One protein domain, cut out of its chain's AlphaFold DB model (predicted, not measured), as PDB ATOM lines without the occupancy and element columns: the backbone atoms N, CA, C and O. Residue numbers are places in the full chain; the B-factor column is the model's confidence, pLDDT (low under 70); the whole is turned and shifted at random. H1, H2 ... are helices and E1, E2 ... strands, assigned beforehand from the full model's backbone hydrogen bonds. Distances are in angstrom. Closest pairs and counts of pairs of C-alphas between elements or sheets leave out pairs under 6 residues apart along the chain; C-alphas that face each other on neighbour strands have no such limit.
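Overview. This is residues 20 to 30 and 75 to 155 of the 155 residues of an uncharacterized protein of Anaerovibrio slackiae (UniProt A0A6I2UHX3). Picture a long, narrow ribbon of three strands, twisted, with E2 between E1 and E3 and a tight turn at each end of E2. A short piece, residues 20 to 30, runs by E1 and is tied to it by a brief pairing at residues 25 to 26, while the tail after E3 folds back, with residues 136 to 141 and 147 to 155 standing free. The printed part has 92 residues, with named elements in the order E1, E2, E3, H1; the sheet runs E1, E2, E3, antiparallel throughout, and the class is mostly strand. The whole is loose, with a radius of gyration of the C-alphas of 17.8 A, and flat, spanning 59 by 34 by 15 A.

Along the chain. Start with E2, residues 97 to 114, the longest strand; find C-alpha 97 at (28.402, 11.149, 36.493), from which it runs 53.1 A to C-alpha 114 at (-5.531, 39.071, 66.234). Before it comes E1, residues 78 to 94, 44.1 A from first to last C-alpha; look at residue 91, where it bends by 72 degrees. After E2 comes E3, residues 117 to 130, 38.0 A long. Further on is H1, residues 148 to 151, ending at C-alpha 151 at (16.474, 32.680, 63.286).

Arrangement. Begin at E2, the inner strand of a meander, each strand the antiparallel neighbour of the one before. E1 and E2 form a hairpin with 169 degrees between their directions; the C-alphas of Gly 82 and Ile 108 face each other at 4.2 A, and N 87 and O 103 are within hydrogen-bond range at 2.7 A. E2 and E3 form the next hairpin, at 168 degrees; the C-alphas of Gly 107 and Arg 125 face each other at 4.3 A, and N 104 and O 128 are within range at 2.8 A. At the edge strand E1, residues 25 to 26 pair antiparallel with residues 87 to 88. H1 is not on the sheet, and it is apart from E1 and E2. H1 is too short for an O i to N i+4 pair, and its one O i to N i+3 pair is not within range.

Size, cuts and confidence. Look for the two C-alphas farthest apart at Glu 96 and Asn 115, 59.9 A from each other. Residues 31 to 74 are cut out, and C-alphas 30 and 75 are 39.0 A apart across the cut. The link from E3 to H1, 17 residues, is long. The mean pLDDT of the printed part is 75.2; it is under 70 at residue 30 and at residues 133 to 155, the last being the chain's last residue.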
ATOM      1  N   TYR A  20      23.486  18.264  29.001       77.56
ATOM      2  CA  TYR A  20      22.557  17.431  28.242       77.56
ATOM      3  C   TYR A  20      21.185  18.072  28.293       77.56
ATOM      4  O   TYR A  20      20.550  18.059  29.338       77.56
ATOM      5  N   GLN A  21      20.723  18.600  27.159       73.50
ATOM      6  CA  GLN A  21      19.380  19.155  27.048       73.50
ATOM      7  C   GLN A  21      18.349  18.043  27.278       73.50
ATOM      8  O   GLN A  21      18.006  17.292  26.366       73.50
ATOM      9  N   SER A  22      17.904  17.917  28.522       75.88
ATOM     10  CA  SER A  22      17.060  16.823  28.982       75.88
ATOM     11  C   SER A  22      15.610  17.255  29.165       75.88
ATOM     12  O   SER A  22      15.268  18.441  29.118       75.88
ATOM     13  N   HIS A  23      14.733  16.265  29.340       80.25
ATOM     14  CA  HIS A  23      13.312  16.506  29.555       80.25
ATOM     15  C   HIS A  23      13.082  17.317  30.837       80.25
ATOM     16  O   HIS A  23      13.589  16.967  31.907       80.25
ATOM     17  N   LYS A  24      12.292  18.387  30.712       85.19
ATOM     18  CA  LYS A  24      11.935  19.290  31.808       85.19
ATOM     19  C   LYS A  24      10.595  18.879  32.387       85.19
ATOM     20  O   LYS A  24       9.647  18.671  31.635       85.19
ATOM     21  N   PHE A  25      10.499  18.792  33.706       84.75
ATOM     22  CA  PHE A  25       9.246  18.428  34.361       84.75
ATOM     23  C   PHE A  25       9.133  19.023  35.763       84.75
ATOM     24  O   PHE A  25      10.132  19.368  36.394       84.75
ATOM     25  N   CYS A  26       7.890  19.160  36.222       85.38
ATOM     26  CA  CYS A  26       7.528  19.650  37.547       85.38
ATOM     27  C   CYS A  26       7.337  18.465  38.496       85.38
ATOM     28  O   CYS A  26       6.507  17.595  38.224       85.38
ATOM     29  N   TYR A  27       8.067  18.452  39.609       82.50
ATOM     30  CA  TYR A  27       7.930  17.420  40.637       82.50
ATOM     31  C   TYR A  27       6.616  17.526  41.415       82.50
ATOM     32  O   TYR A  27       6.184  16.534  41.985       82.50
ATOM     33  N   ASP A  28       5.970  18.693  41.434       79.19
ATOM     34  CA  ASP A  28       4.727  18.891  42.194       79.19
ATOM     35  C   ASP A  28       3.466  18.557  41.380       79.19
ATOM     36  O   ASP A  28       2.371  18.504  41.927       79.19
ATOM     37  N   THR A  29       3.595  18.359  40.064       74.25
ATOM     38  CA  THR A  29       2.465  18.035  39.171       74.25
ATOM     39  C   THR A  29       2.511  16.592  38.683       74.25
ATOM     40  O   THR A  29       1.468  16.000  38.418       74.25
ATOM     41  N   GLN A  30       3.707  16.017  38.539       63.16
ATOM     42  CA  GLN A  30       3.851  14.620  38.147       63.16
ATOM     43  C   GLN A  30       3.857  13.730  39.386       63.16
ATOM     44  O   GLN A  30       4.719  13.867  40.252       63.16
ATOM     45  N   TRP A  75      -2.863  31.712  72.825       82.94
ATOM     46  CA  TRP A  75      -1.401  31.809  72.733       82.94
ATOM     47  C   TRP A  75      -0.867  31.420  71.346       82.94
ATOM     48  O   TRP A  75       0.186  31.900  70.930       82.94
ATOM     49  N   PHE A  76      -1.628  30.635  70.577       87.06
ATOM     50  CA  PHE A  76      -1.327  30.332  69.179       87.06
ATOM     51  C   PHE A  76      -1.688  31.527  68.293       87.06
ATOM     52  O   PHE A  76      -2.788  31.611  67.734       87.06
ATOM     53  N   LYS A  77      -0.775  32.494  68.200       90.88
ATOM     54  CA  LYS A  77      -0.986  33.715  67.411       90.88
ATOM     55  C   LYS A  77      -0.347  33.656  66.035       90.88
ATOM     56  O   LYS A  77      -0.898  34.251  65.123       90.88
ATOM     57  N   TYR A  78       0.763  32.950  65.875       92.88
ATOM     58  CA  TYR A  78       1.535  32.935  64.636       92.88
ATOM     59  C   TYR A  78       1.436  31.578  63.949       92.88
ATOM     60  O   TYR A  78       1.568  30.539  64.590       92.88
ATOM     61  N   PHE A  79       1.202  31.609  62.642       93.62
ATOM     62  CA  PHE A  79       1.027  30.443  61.787       93.62
ATOM     63  C   PHE A  79       2.019  30.561  60.647       93.62
ATOM     64  O   PHE A  79       1.855  31.410  59.774       93.62
ATOM     65  N   LEU A  80       3.077  29.761  60.707       94.50
ATOM     66  CA  LEU A  80       4.098  29.698  59.674       94.50
ATOM     67  C   LEU A  80       3.744  28.564  58.714       94.50
ATOM     68  O   LEU A  80       3.594  27.425  59.150       94.50
ATOM     69  N   ASP A  81       3.630  28.880  57.431       92.31
ATOM     70  CA  ASP A  81       3.429  27.893  56.373       92.31
ATOM     71  C   ASP A  81       4.275  28.253  55.149       92.31
ATOM     72  O   ASP A  81       4.631  29.417  54.926       92.31
ATOM     73  N   GLY A  82       4.623  27.249  54.355       90.62
ATOM     74  CA  GLY A  82       5.462  27.405  53.183       90.62
ATOM     75  C   GLY A  82       4.996  26.536  52.029       90.62
ATOM     76  O   GLY A  82       4.585  25.394  52.199       90.62
ATOM     77  N   SER A  83       5.120  27.074  50.823       89.00
ATOM     78  CA  SER A  83       4.878  26.343  49.587       89.00
ATOM     79  C   SER A  83       6.138  26.308  48.738       89.00
ATOM     80  O   SER A  83       7.001  27.192  48.798       89.00
ATOM     81  N   ARG A  84       6.258  25.260  47.926       90.12
ATOM     82  CA  ARG A  84       7.345  25.135  46.962       90.12
ATOM     83  C   ARG A  84       6.822  24.700  45.607       90.12
ATOM     84  O   ARG A  84       5.860  23.948  45.528       90.12
ATOM     85  N   HIS A  85       7.517  25.144  44.569       89.88
ATOM     86  CA  HIS A  85       7.470  24.537  43.251       89.88
ATOM     87  C   HIS A  85       8.872  24.105  42.848       89.88
ATOM     88  O   HIS A  85       9.816  24.872  43.022       89.88
ATOM     89  N   THR A  86       9.027  22.885  42.344       90.81
ATOM     90  CA  THR A  86      10.319  22.272  42.028       90.81
ATOM     91  C   THR A  86      10.291  21.675  40.630       90.81
ATOM     92  O   THR A  86       9.431  20.868  40.287       90.81
ATOM     93  N   TYR A  87      11.281  22.033  39.825       87.56
ATOM     94  CA  TYR A  87      11.385  21.666  38.424       87.56
ATOM     95  C   TYR A  87      12.749  21.058  38.148       87.56
ATOM     96  O   TYR A  87      13.775  21.658  38.472       87.56
ATOM     97  N   LYS A  88      12.775  19.920  37.459       88.88
ATOM     98  CA  LYS A  88      13.975  19.525  36.727       88.88
ATOM     99  C   LYS A  88      14.043  20.369  35.462       88.88
ATOM    100  O   LYS A  88      13.109  20.344  34.660       88.88
ATOM    101  N   ILE A  89      15.127  21.119  35.288       86.50
ATOM    102  CA  ILE A  89      15.278  22.032  34.147       86.50
ATOM    103  C   ILE A  89      16.374  21.618  33.170       86.50
ATOM    104  O   ILE A  89      16.347  22.087  32.031       86.50
ATOM    105  N   ASP A  90      17.317  20.774  33.595       85.50
ATOM    106  CA  ASP A  90      18.422  20.306  32.756       85.50
ATOM    107  C   ASP A  90      19.211  19.156  33.403       85.50
ATOM    108  O   ASP A  90      18.925  18.790  34.541       85.50
ATOM    109  N   ASP A  91      20.225  18.637  32.701       85.12
ATOM    110  CA  ASP A  91      21.239  17.720  33.243       85.12
ATOM    111  C   ASP A  91      22.673  18.189  32.920       85.12
ATOM    112  O   ASP A  91      22.954  18.734  31.846       85.12
ATOM    113  N   ILE A  92      23.613  17.929  33.832       80.06
ATOM    114  CA  ILE A  92      25.036  18.264  33.694       80.06
ATOM    115  C   ILE A  92      25.928  17.053  33.983       80.06
ATOM    116  O   ILE A  92      25.792  16.404  35.019       80.06
ATOM    117  N   ALA A  93      26.869  16.756  33.081       82.19
ATOM    118  CA  ALA A  93      27.956  15.818  33.355       82.19
ATOM    119  C   ALA A  93      29.045  16.498  34.174       82.19
ATOM    120  O   ALA A  93      29.600  17.521  33.765       82.19
ATOM    121  N   LEU A  94      29.407  15.867  35.282       74.69
ATOM    122  CA  LEU A  94      30.602  16.173  36.045       74.69
ATOM    123  C   LEU A  94      31.421  14.888  36.139       74.69
ATOM    124  O   LEU A  94      31.032  13.939  36.821       74.69
ATOM    125  N   ARG A  95      32.568  14.877  35.451       74.44
ATOM    126  CA  ARG A  95      33.396  13.677  35.261       74.44
ATOM    127  C   ARG A  95      32.576  12.565  34.590       74.44
ATOM    128  O   ARG A  95      32.098  12.767  33.480       74.44
ATOM    129  N   GLU A  96      32.412  11.426  35.255       79.25
ATOM    130  CA  GLU A  96      31.710  10.245  34.738       79.25
ATOM    131  C   GLU A  96      30.218  10.220  35.107       79.25
ATOM    132  O   GLU A  96      29.469   9.396  34.590       79.25
ATOM    133  N   ASN A  97      29.764  11.140  35.966       82.00
ATOM    134  CA  ASN A  97      28.402  11.149  36.493       82.00
ATOM    135  C   ASN A  97      27.562  12.273  35.882       82.00
ATOM    136  O   ASN A  97      28.048  13.384  35.662       82.00
ATOM    137  N   VAL A  98      26.274  11.997  35.671       83.44
ATOM    138  CA  VAL A  98      25.282  12.977  35.217       83.44
ATOM    139  C   VAL A  98      24.375  13.346  36.383       83.44
ATOM    140  O   VAL A  98      23.836  12.471  37.057       83.44
ATOM    141  N   TYR A  99      24.198  14.644  36.605       83.31
ATOM    142  CA  TYR A  99      23.387  15.182  37.688       83.31
ATOM    143  C   TYR A  99      22.283  16.095  37.149       83.31
ATOM    144  O   TYR A  99      22.544  16.872  36.227       83.31
ATOM    145  N   PRO A 100      21.079  16.070  37.742       84.06
ATOM    146  CA  PRO A 100      20.022  16.992  37.372       84.06
ATOM    147  C   PRO A 100      20.321  18.402  37.876       84.06
ATOM    148  O   PRO A 100      20.820  18.604  38.985       84.06
ATOM    149  N   ILE A 101      19.948  19.386  37.070       82.19
ATOM    150  CA  ILE A 101      19.838  20.778  37.483       82.19
ATOM    151  C   ILE A 101      18.379  21.014  37.849       82.19
ATOM    152  O   ILE A 101      17.473  20.860  37.019       82.19
ATOM    153  N   LEU A 102      18.159  21.396  39.103       86.62
ATOM    154  CA  LEU A 102      16.830  21.675  39.624       86.62
ATOM    155  C   LEU A 102      16.652  23.179  39.783       86.62
ATOM    156  O   LEU A 102      17.532  23.850  40.306       86.62
ATOM    157  N   ALA A 103      15.506  23.705  39.383       87.12
ATOM    158  CA  ALA A 103      15.082  25.051  39.734       87.12
ATOM    159  C   ALA A 103      13.842  24.967  40.607       87.12
ATOM    160  O   ALA A 103      13.025  24.062  40.458       87.12
ATOM    161  N   GLY A 104      13.677  25.919  41.506       87.81
ATOM    162  CA  GLY A 104      12.503  25.972  42.341       87.81
ATOM    163  C   GLY A 104      12.118  27.379  42.735       87.81
ATOM    164  O   GLY A 104      12.901  28.325  42.664       87.81
ATOM    165  N   GLN A 105      10.879  27.491  43.171       89.81
ATOM    166  CA  GLN A 105      10.340  28.646  43.853       89.81
ATOM    167  C   GLN A 105       9.975  28.201  45.260       89.81
ATOM    168  O   GLN A 105       9.235  27.236  45.419       89.81
ATOM    169  N   VAL A 106      10.473  28.907  46.265       91.44
ATOM    170  CA  VAL A 106      10.125  28.673  47.667       91.44
ATOM    171  C   VAL A 106       9.438  29.925  48.183       91.44
ATOM    172  O   VAL A 106       9.999  31.018  48.094       91.44
ATOM    173  N   GLY A 107       8.210  29.771  48.666       92.06
ATOM    174  CA  GLY A 107       7.452  30.806  49.354       92.06
ATOM    175  C   GLY A 107       7.293  30.428  50.819       92.06
ATOM    176  O   GLY A 107       6.909  29.305  51.120       92.06
ATOM    177  N   ILE A 108       7.581  31.359  51.720       93.94
ATOM    178  CA  ILE A 108       7.343  31.212  53.156       93.94
ATOM    179  C   ILE A 108       6.444  32.365  53.575       93.94
ATOM    180  O   ILE A 108       6.670  33.511  53.182       93.94
ATOM    181  N   SER A 109       5.419  32.068  54.361       93.69
ATOM    182  CA  SER A 109       4.486  33.064  54.865       93.69
ATOM    183  C   SER A 109       4.203  32.847  56.338       93.69
ATOM    184  O   SER A 109       4.135  31.712  56.806       93.69
ATOM    185  N   CYS A 110       4.022  33.943  57.065       94.44
ATOM    186  CA  CYS A 110       3.482  33.901  58.408       94.44
ATOM    187  C   CYS A 110       2.180  34.693  58.451       94.44
ATOM    188  O   CYS A 110       2.121  35.847  58.016       94.44
ATOM    189  N   CYS A 111       1.146  34.075  59.006       94.38
ATOM    190  CA  CYS A 111      -0.101  34.737  59.340       94.38
ATOM    191  C   CYS A 111      -0.183  34.919  60.852       94.38
ATOM    192  O   CYS A 111       0.131  34.008  61.620       94.38
ATOM    193  N   LYS A 112      -0.657  36.084  61.281       94.56
ATOM    194  CA  LYS A 112      -0.928  36.382  62.679       94.56
ATOM    195  C   LYS A 112      -2.428  36.417  62.925       94.56
ATOM    196  O   LYS A 112      -3.190  36.991  62.152       94.56
ATOM    197  N   ARG A 113      -2.857  35.838  64.035       91.88
ATOM    198  CA  ARG A 113      -4.229  35.896  64.519       91.88
ATOM    199  C   ARG A 113      -4.358  36.978  65.581       91.88
ATOM    200  O   ARG A 113      -3.725  36.887  66.629       91.88
ATOM    201  N   VAL A 114      -5.199  37.971  65.314       89.12
ATOM    202  CA  VAL A 114      -5.531  39.071  66.234       89.12
ATOM    203  C   VAL A 114      -7.046  39.157  66.328       89.12
ATOM    204  O   VAL A 114      -7.722  39.154  65.298       89.12
ATOM    205  N   ASN A 115      -7.604  39.187  67.539       87.56
ATOM    206  CA  ASN A 115      -9.054  39.225  67.752       87.56
ATOM    207  C   ASN A 115      -9.807  38.145  66.950       87.56
ATOM    208  O   ASN A 115     -10.831  38.410  66.319       87.56
ATOM    209  N   LYS A 116      -9.267  36.917  66.941       84.81
ATOM    210  CA  LYS A 116      -9.812  35.747  66.218       84.81
ATOM    211  C   LYS A 116      -9.862  35.896  64.686       84.81
ATOM    212  O   LYS A 116     -10.447  35.046  64.022       84.81
ATOM    213  N   LYS A 117      -9.227  36.922  64.113       89.69
ATOM    214  CA  LYS A 117      -9.096  37.119  62.663       89.69
ATOM    215  C   LYS A 117      -7.665  36.853  62.219       89.69
ATOM    216  O   LYS A 117      -6.725  37.271  62.889       89.69
ATOM    217  N   MET A 118      -7.520  36.164  61.092       91.94
ATOM    218  CA  MET A 118      -6.227  35.945  60.450       91.94
ATOM    219  C   MET A 118      -5.824  37.186  59.658       91.94
ATOM    220  O   MET A 118      -6.634  37.747  58.923       91.94
ATOM    221  N   MET A 119      -4.573  37.596  59.807       92.25
ATOM    222  CA  MET A 119      -3.952  38.697  59.084       92.25
ATOM    223  C   MET A 119      -2.601  38.235  58.546       92.25
ATOM    224  O   MET A 119      -1.920  37.427  59.178       92.25
ATOM    225  N   THR A 120      -2.204  38.749  57.389       91.56
ATOM    226  CA  THR A 120      -0.869  38.500  56.843       91.56
ATOM    227  C   THR A 120       0.159  39.278  57.659       91.56
ATOM    228  O   THR A 120       0.038  40.494  57.778       91.56
ATOM    229  N   GLU A 121       1.164  38.593  58.202       92.56
ATOM    230  CA  GLU A 121       2.275  39.222  58.933       92.56
ATOM    231  C   GLU A 121       3.510  39.342  58.033       92.56
ATOM    232  O   GLU A 121       4.168  40.378  57.981       92.56
ATOM    233  N   PHE A 122       3.822  38.272  57.301       92.62
ATOM    234  CA  PHE A 122       5.053  38.155  56.533       92.62
ATOM    235  C   PHE A 122       4.855  37.263  55.308       92.62
ATOM    236  O   PHE A 122       4.155  36.253  55.368       92.62
ATOM    237  N   PHE A 123       5.512  37.617  54.207       92.69
ATOM    238  CA  PHE A 123       5.629  36.776  53.022       92.69
ATOM    239  C   PHE A 123       6.977  37.024  52.346       92.69
ATOM    240  O   PHE A 123       7.285  38.153  51.963       92.69
ATOM    241  N   GLU A 124       7.761  35.968  52.149       91.81
ATOM    242  CA  GLU A 124       9.004  36.005  51.381       91.81
ATOM    243  C   GLU A 124       8.995  34.901  50.330       91.81
ATOM    244  O   GLU A 124       8.590  33.765  50.577       91.81
ATOM    245  N   ARG A 125       9.469  35.240  49.131       90.69
ATOM    246  CA  ARG A 125       9.592  34.300  48.024       90.69
ATOM    247  C   ARG A 125      10.984  34.375  47.429       90.69
ATOM    248  O   ARG A 125      11.458  35.459  47.100       90.69
ATOM    249  N   LYS A 126      11.597  33.213  47.215       88.06
ATOM    250  CA  LYS A 126      12.893  33.084  46.545       88.06
ATOM    251  C   LYS A 126      12.803  32.140  45.365       88.06
ATOM    252  O   LYS A 126      12.119  31.121  45.414       88.06
ATOM    253  N   LEU A 127      13.530  32.498  44.315       85.44
ATOM    254  CA  LEU A 127      13.884  31.574  43.252       85.44
ATOM    255  C   LEU A 127      15.211  30.928  43.638       85.44
ATOM    256  O   LEU A 127      16.147  31.619  44.037       85.44
ATOM    257  N   VAL A 128      15.269  29.607  43.550       84.50
ATOM    258  CA  VAL A 128      16.435  28.802  43.909       84.50
ATOM    259  C   VAL A 128      16.813  27.919  42.728       84.50
ATOM    260  O   VAL A 128      15.948  27.457  41.988       84.50
ATOM    261  N   ILE A 129      18.107  27.682  42.538       82.25
ATOM    262  CA  ILE A 129      18.608  26.694  41.581       82.25
ATOM    263  C   ILE A 129      19.595  25.787  42.316       82.25
ATOM    264  O   ILE A 129      20.461  26.261  43.038       82.25
ATOM    265  N   CYS A 130      19.425  24.479  42.201       82.00
ATOM    266  CA  CYS A 130      20.291  23.487  42.816       82.00
ATOM    267  C   CYS A 130      21.171  22.869  41.732       82.00
ATOM    268  O   CYS A 130      20.677  22.388  40.708       82.00
ATOM    269  N   ILE A 131      22.479  22.917  41.967       75.94
ATOM    270  CA  ILE A 131      23.533  22.427  41.081       75.94
ATOM    271  C   ILE A 131      24.513  21.629  41.958       75.94
ATOM    272  O   ILE A 131      24.711  21.998  43.120       75.94
ATOM    273  N   PRO A 132      25.155  20.563  41.451       73.44
ATOM    274  CA  PRO A 132      26.119  19.805  42.242       73.44
ATOM    275  C   PRO A 132      27.277  20.679  42.740       73.44
ATOM    276  O   PRO A 132      27.856  21.451  41.976       73.44
ATOM    277  N   THR A 133      27.676  20.500  44.002       66.94
ATOM    278  CA  THR A 133      28.736  21.282  44.668       66.94
ATOM    279  C   THR A 133      30.061  21.258  43.911       66.94
ATOM    280  O   THR A 133      30.763  22.264  43.857       66.94
ATOM    281  N   GLY A 134      30.373  20.130  43.263       60.53
ATOM    282  CA  GLY A 134      31.565  19.984  42.434       60.53
ATOM    283  C   GLY A 134      31.633  20.969  41.269       60.53
ATOM    284  O   GLY A 134      32.721  21.150  40.749       60.53
ATOM    285  N   ALA A 135      30.522  21.615  40.889       56.09
ATOM    286  CA  ALA A 135      30.445  22.603  39.817       56.09
ATOM    287  C   ALA A 135      30.575  24.075  40.277       56.09
ATOM    288  O   ALA A 135      30.431  24.991  39.465       56.09
ATOM    289  N   ILE A 136      30.828  24.336  41.562       57.78
ATOM    290  CA  ILE A 136      30.899  25.698  42.111       57.78
ATOM    291  C   ILE A 136      32.371  26.121  42.203       57.78
ATOM    292  O   ILE A 136      33.098  25.662  43.076       57.78
ATOM    293  N   VAL A 137      32.830  26.998  41.300       54.12
ATOM    294  CA  VAL A 137      34.263  27.375  41.220       54.12
ATOM    295  C   VAL A 137      34.656  28.484  42.213       54.12
ATOM    296  O   VAL A 137      35.823  28.584  42.563       54.12
ATOM    297  N   SER A 138      33.724  29.293  42.722       46.88
ATOM    298  CA  SER A 138      33.958  30.228  43.845       46.88
ATOM    299  C   SER A 138      32.706  31.067  44.102       46.88
ATOM    300  O   SER A 138      32.146  31.610  43.153       46.88
ATOM    301  N   ASN A 139      32.299  31.203  45.369       42.44
ATOM    302  CA  ASN A 139      31.294  32.151  45.889       42.44
ATOM    303  C   ASN A 139      29.907  32.198  45.220       42.44
ATOM    304  O   ASN A 139      29.150  33.139  45.453       42.44
ATOM    305  N   LEU A 140      29.509  31.176  44.462       43.09
ATOM    306  CA  LEU A 140      28.113  31.025  44.064       43.09
ATOM    307  C   LEU A 140      27.361  30.351  45.219       43.09
ATOM    308  O   LEU A 140      27.166  29.138  45.243       43.09
ATOM    309  N   VAL A 141      26.991  31.148  46.223       43.66
ATOM    310  CA  VAL A 141      26.066  30.740  47.285       43.66
ATOM    311  C   VAL A 141      24.686  30.562  46.654       43.66
ATOM    312  O   VAL A 141      23.818  31.422  46.746       43.66
ATOM    313  N   ILE A 142      24.479  29.440  45.969       47.78
ATOM    314  CA  ILE A 142      23.157  29.016  45.520       47.78
ATOM    315  C   ILE A 142      22.755  27.782  46.313       47.78
ATOM    316  O   ILE A 142      22.821  26.662  45.828       47.78
ATOM    317  N   CYS A 143      22.455  28.027  47.590       41.72
ATOM    318  CA  CYS A 143      21.573  27.233  48.463       41.72
ATOM    319  C   CYS A 143      21.622  27.692  49.932       41.72
ATOM    320  O   CYS A 143      20.924  27.125  50.762       41.72
ATOM    321  N   GLN A 144      22.397  28.720  50.298       38.22
ATOM    322  CA  GLN A 144      22.670  28.991  51.718       38.22
ATOM    323  C   GLN A 144      21.851  30.127  52.359       38.22
ATOM    324  O   GLN A 144      22.175  30.555  53.457       38.22
ATOM    325  N   GLN A 145      20.778  30.624  51.734       38.94
ATOM    326  CA  GLN A 145      20.053  31.804  52.244       38.94
ATOM    327  C   GLN A 145      18.556  31.600  52.504       38.94
ATOM    328  O   GLN A 145      17.765  32.522  52.303       38.94
ATOM    329  N   VAL A 146      18.134  30.434  52.990       39.94
ATOM    330  CA  VAL A 146      16.757  30.297  53.517       39.94
ATOM    331  C   VAL A 146      16.728  30.061  55.027       39.94
ATOM    332  O   VAL A 146      15.831  30.572  55.685       39.94
ATOM    333  N   PHE A 147      17.747  29.428  55.615       31.33
ATOM    334  CA  PHE A 147      17.731  29.131  57.053       31.33
ATOM    335  C   PHE A 147      18.213  30.276  57.962       31.33
ATOM    336  O   PHE A 147      17.691  30.421  59.063       31.33
ATOM    337  N   SER A 148      19.136  31.139  57.519       33.44
ATOM    338  CA  SER A 148      19.764  32.133  58.412       33.44
ATOM    339  C   SER A 148      18.851  33.306  58.799       33.44
ATOM    340  O   SER A 148      18.914  33.788  59.923       33.44
ATOM    341  N   LYS A 149      17.937  33.742  57.919       35.38
ATOM    342  CA  LYS A 149      17.093  34.927  58.189       35.38
ATOM    343  C   LYS A 149      15.892  34.670  59.100       35.38
ATOM    344  O   LYS A 149      15.353  35.622  59.651       35.38
ATOM    345  N   VAL A 150      15.468  33.416  59.259       35.38
ATOM    346  CA  VAL A 150      14.308  33.083  60.106       35.38
ATOM    347  C   VAL A 150      14.702  33.007  61.589       35.38
ATOM    348  O   VAL A 150      13.863  33.266  62.447       35.38
ATOM    349  N   PHE A 151      15.978  32.742  61.903       31.50
ATOM    350  CA  PHE A 151      16.474  32.680  63.286       31.50
ATOM    351  C   PHE A 151      17.188  33.954  63.770       31.50
ATOM    352  O   PHE A 151      17.152  34.229  64.963       31.50
ATOM    353  N   GLU A 152      17.762  34.778  62.886       33.44
ATOM    354  CA  GLU A 152      18.441  36.032  63.284       33.44
ATOM    355  C   GLU A 152      17.486  37.191  63.636       33.44
ATOM    356  O   GLU A 152      17.930  38.244  64.080       33.44
ATOM    357  N   ALA A 153      16.172  37.020  63.472       33.97
ATOM    358  CA  ALA A 153      15.184  38.041  63.834       33.97
ATOM    359  C   ALA A 153      14.665  37.931  65.285       33.97
ATOM    360  O   ALA A 153      13.784  38.700  65.659       33.97
ATOM    361  N   ASN A 154      15.180  36.996  66.097       34.22
ATOM    362  CA  ASN A 154      14.769  36.803  67.498       34.22
ATOM    363  C   ASN A 154      15.953  36.482  68.436       34.22
ATOM    364  O   ASN A 154      15.900  35.518  69.202       34.22
ATOM    365  N   SER A 155      17.010  37.297  68.390       32.78
ATOM    366  CA  SER A 155      18.066  37.344  69.416       32.78
ATOM    367  C   SER A 155      18.403  38.780  69.779       32.78
ATOM    368  O   SER A 155      18.652  39.544  68.819       32.78
TER     369      SER A 155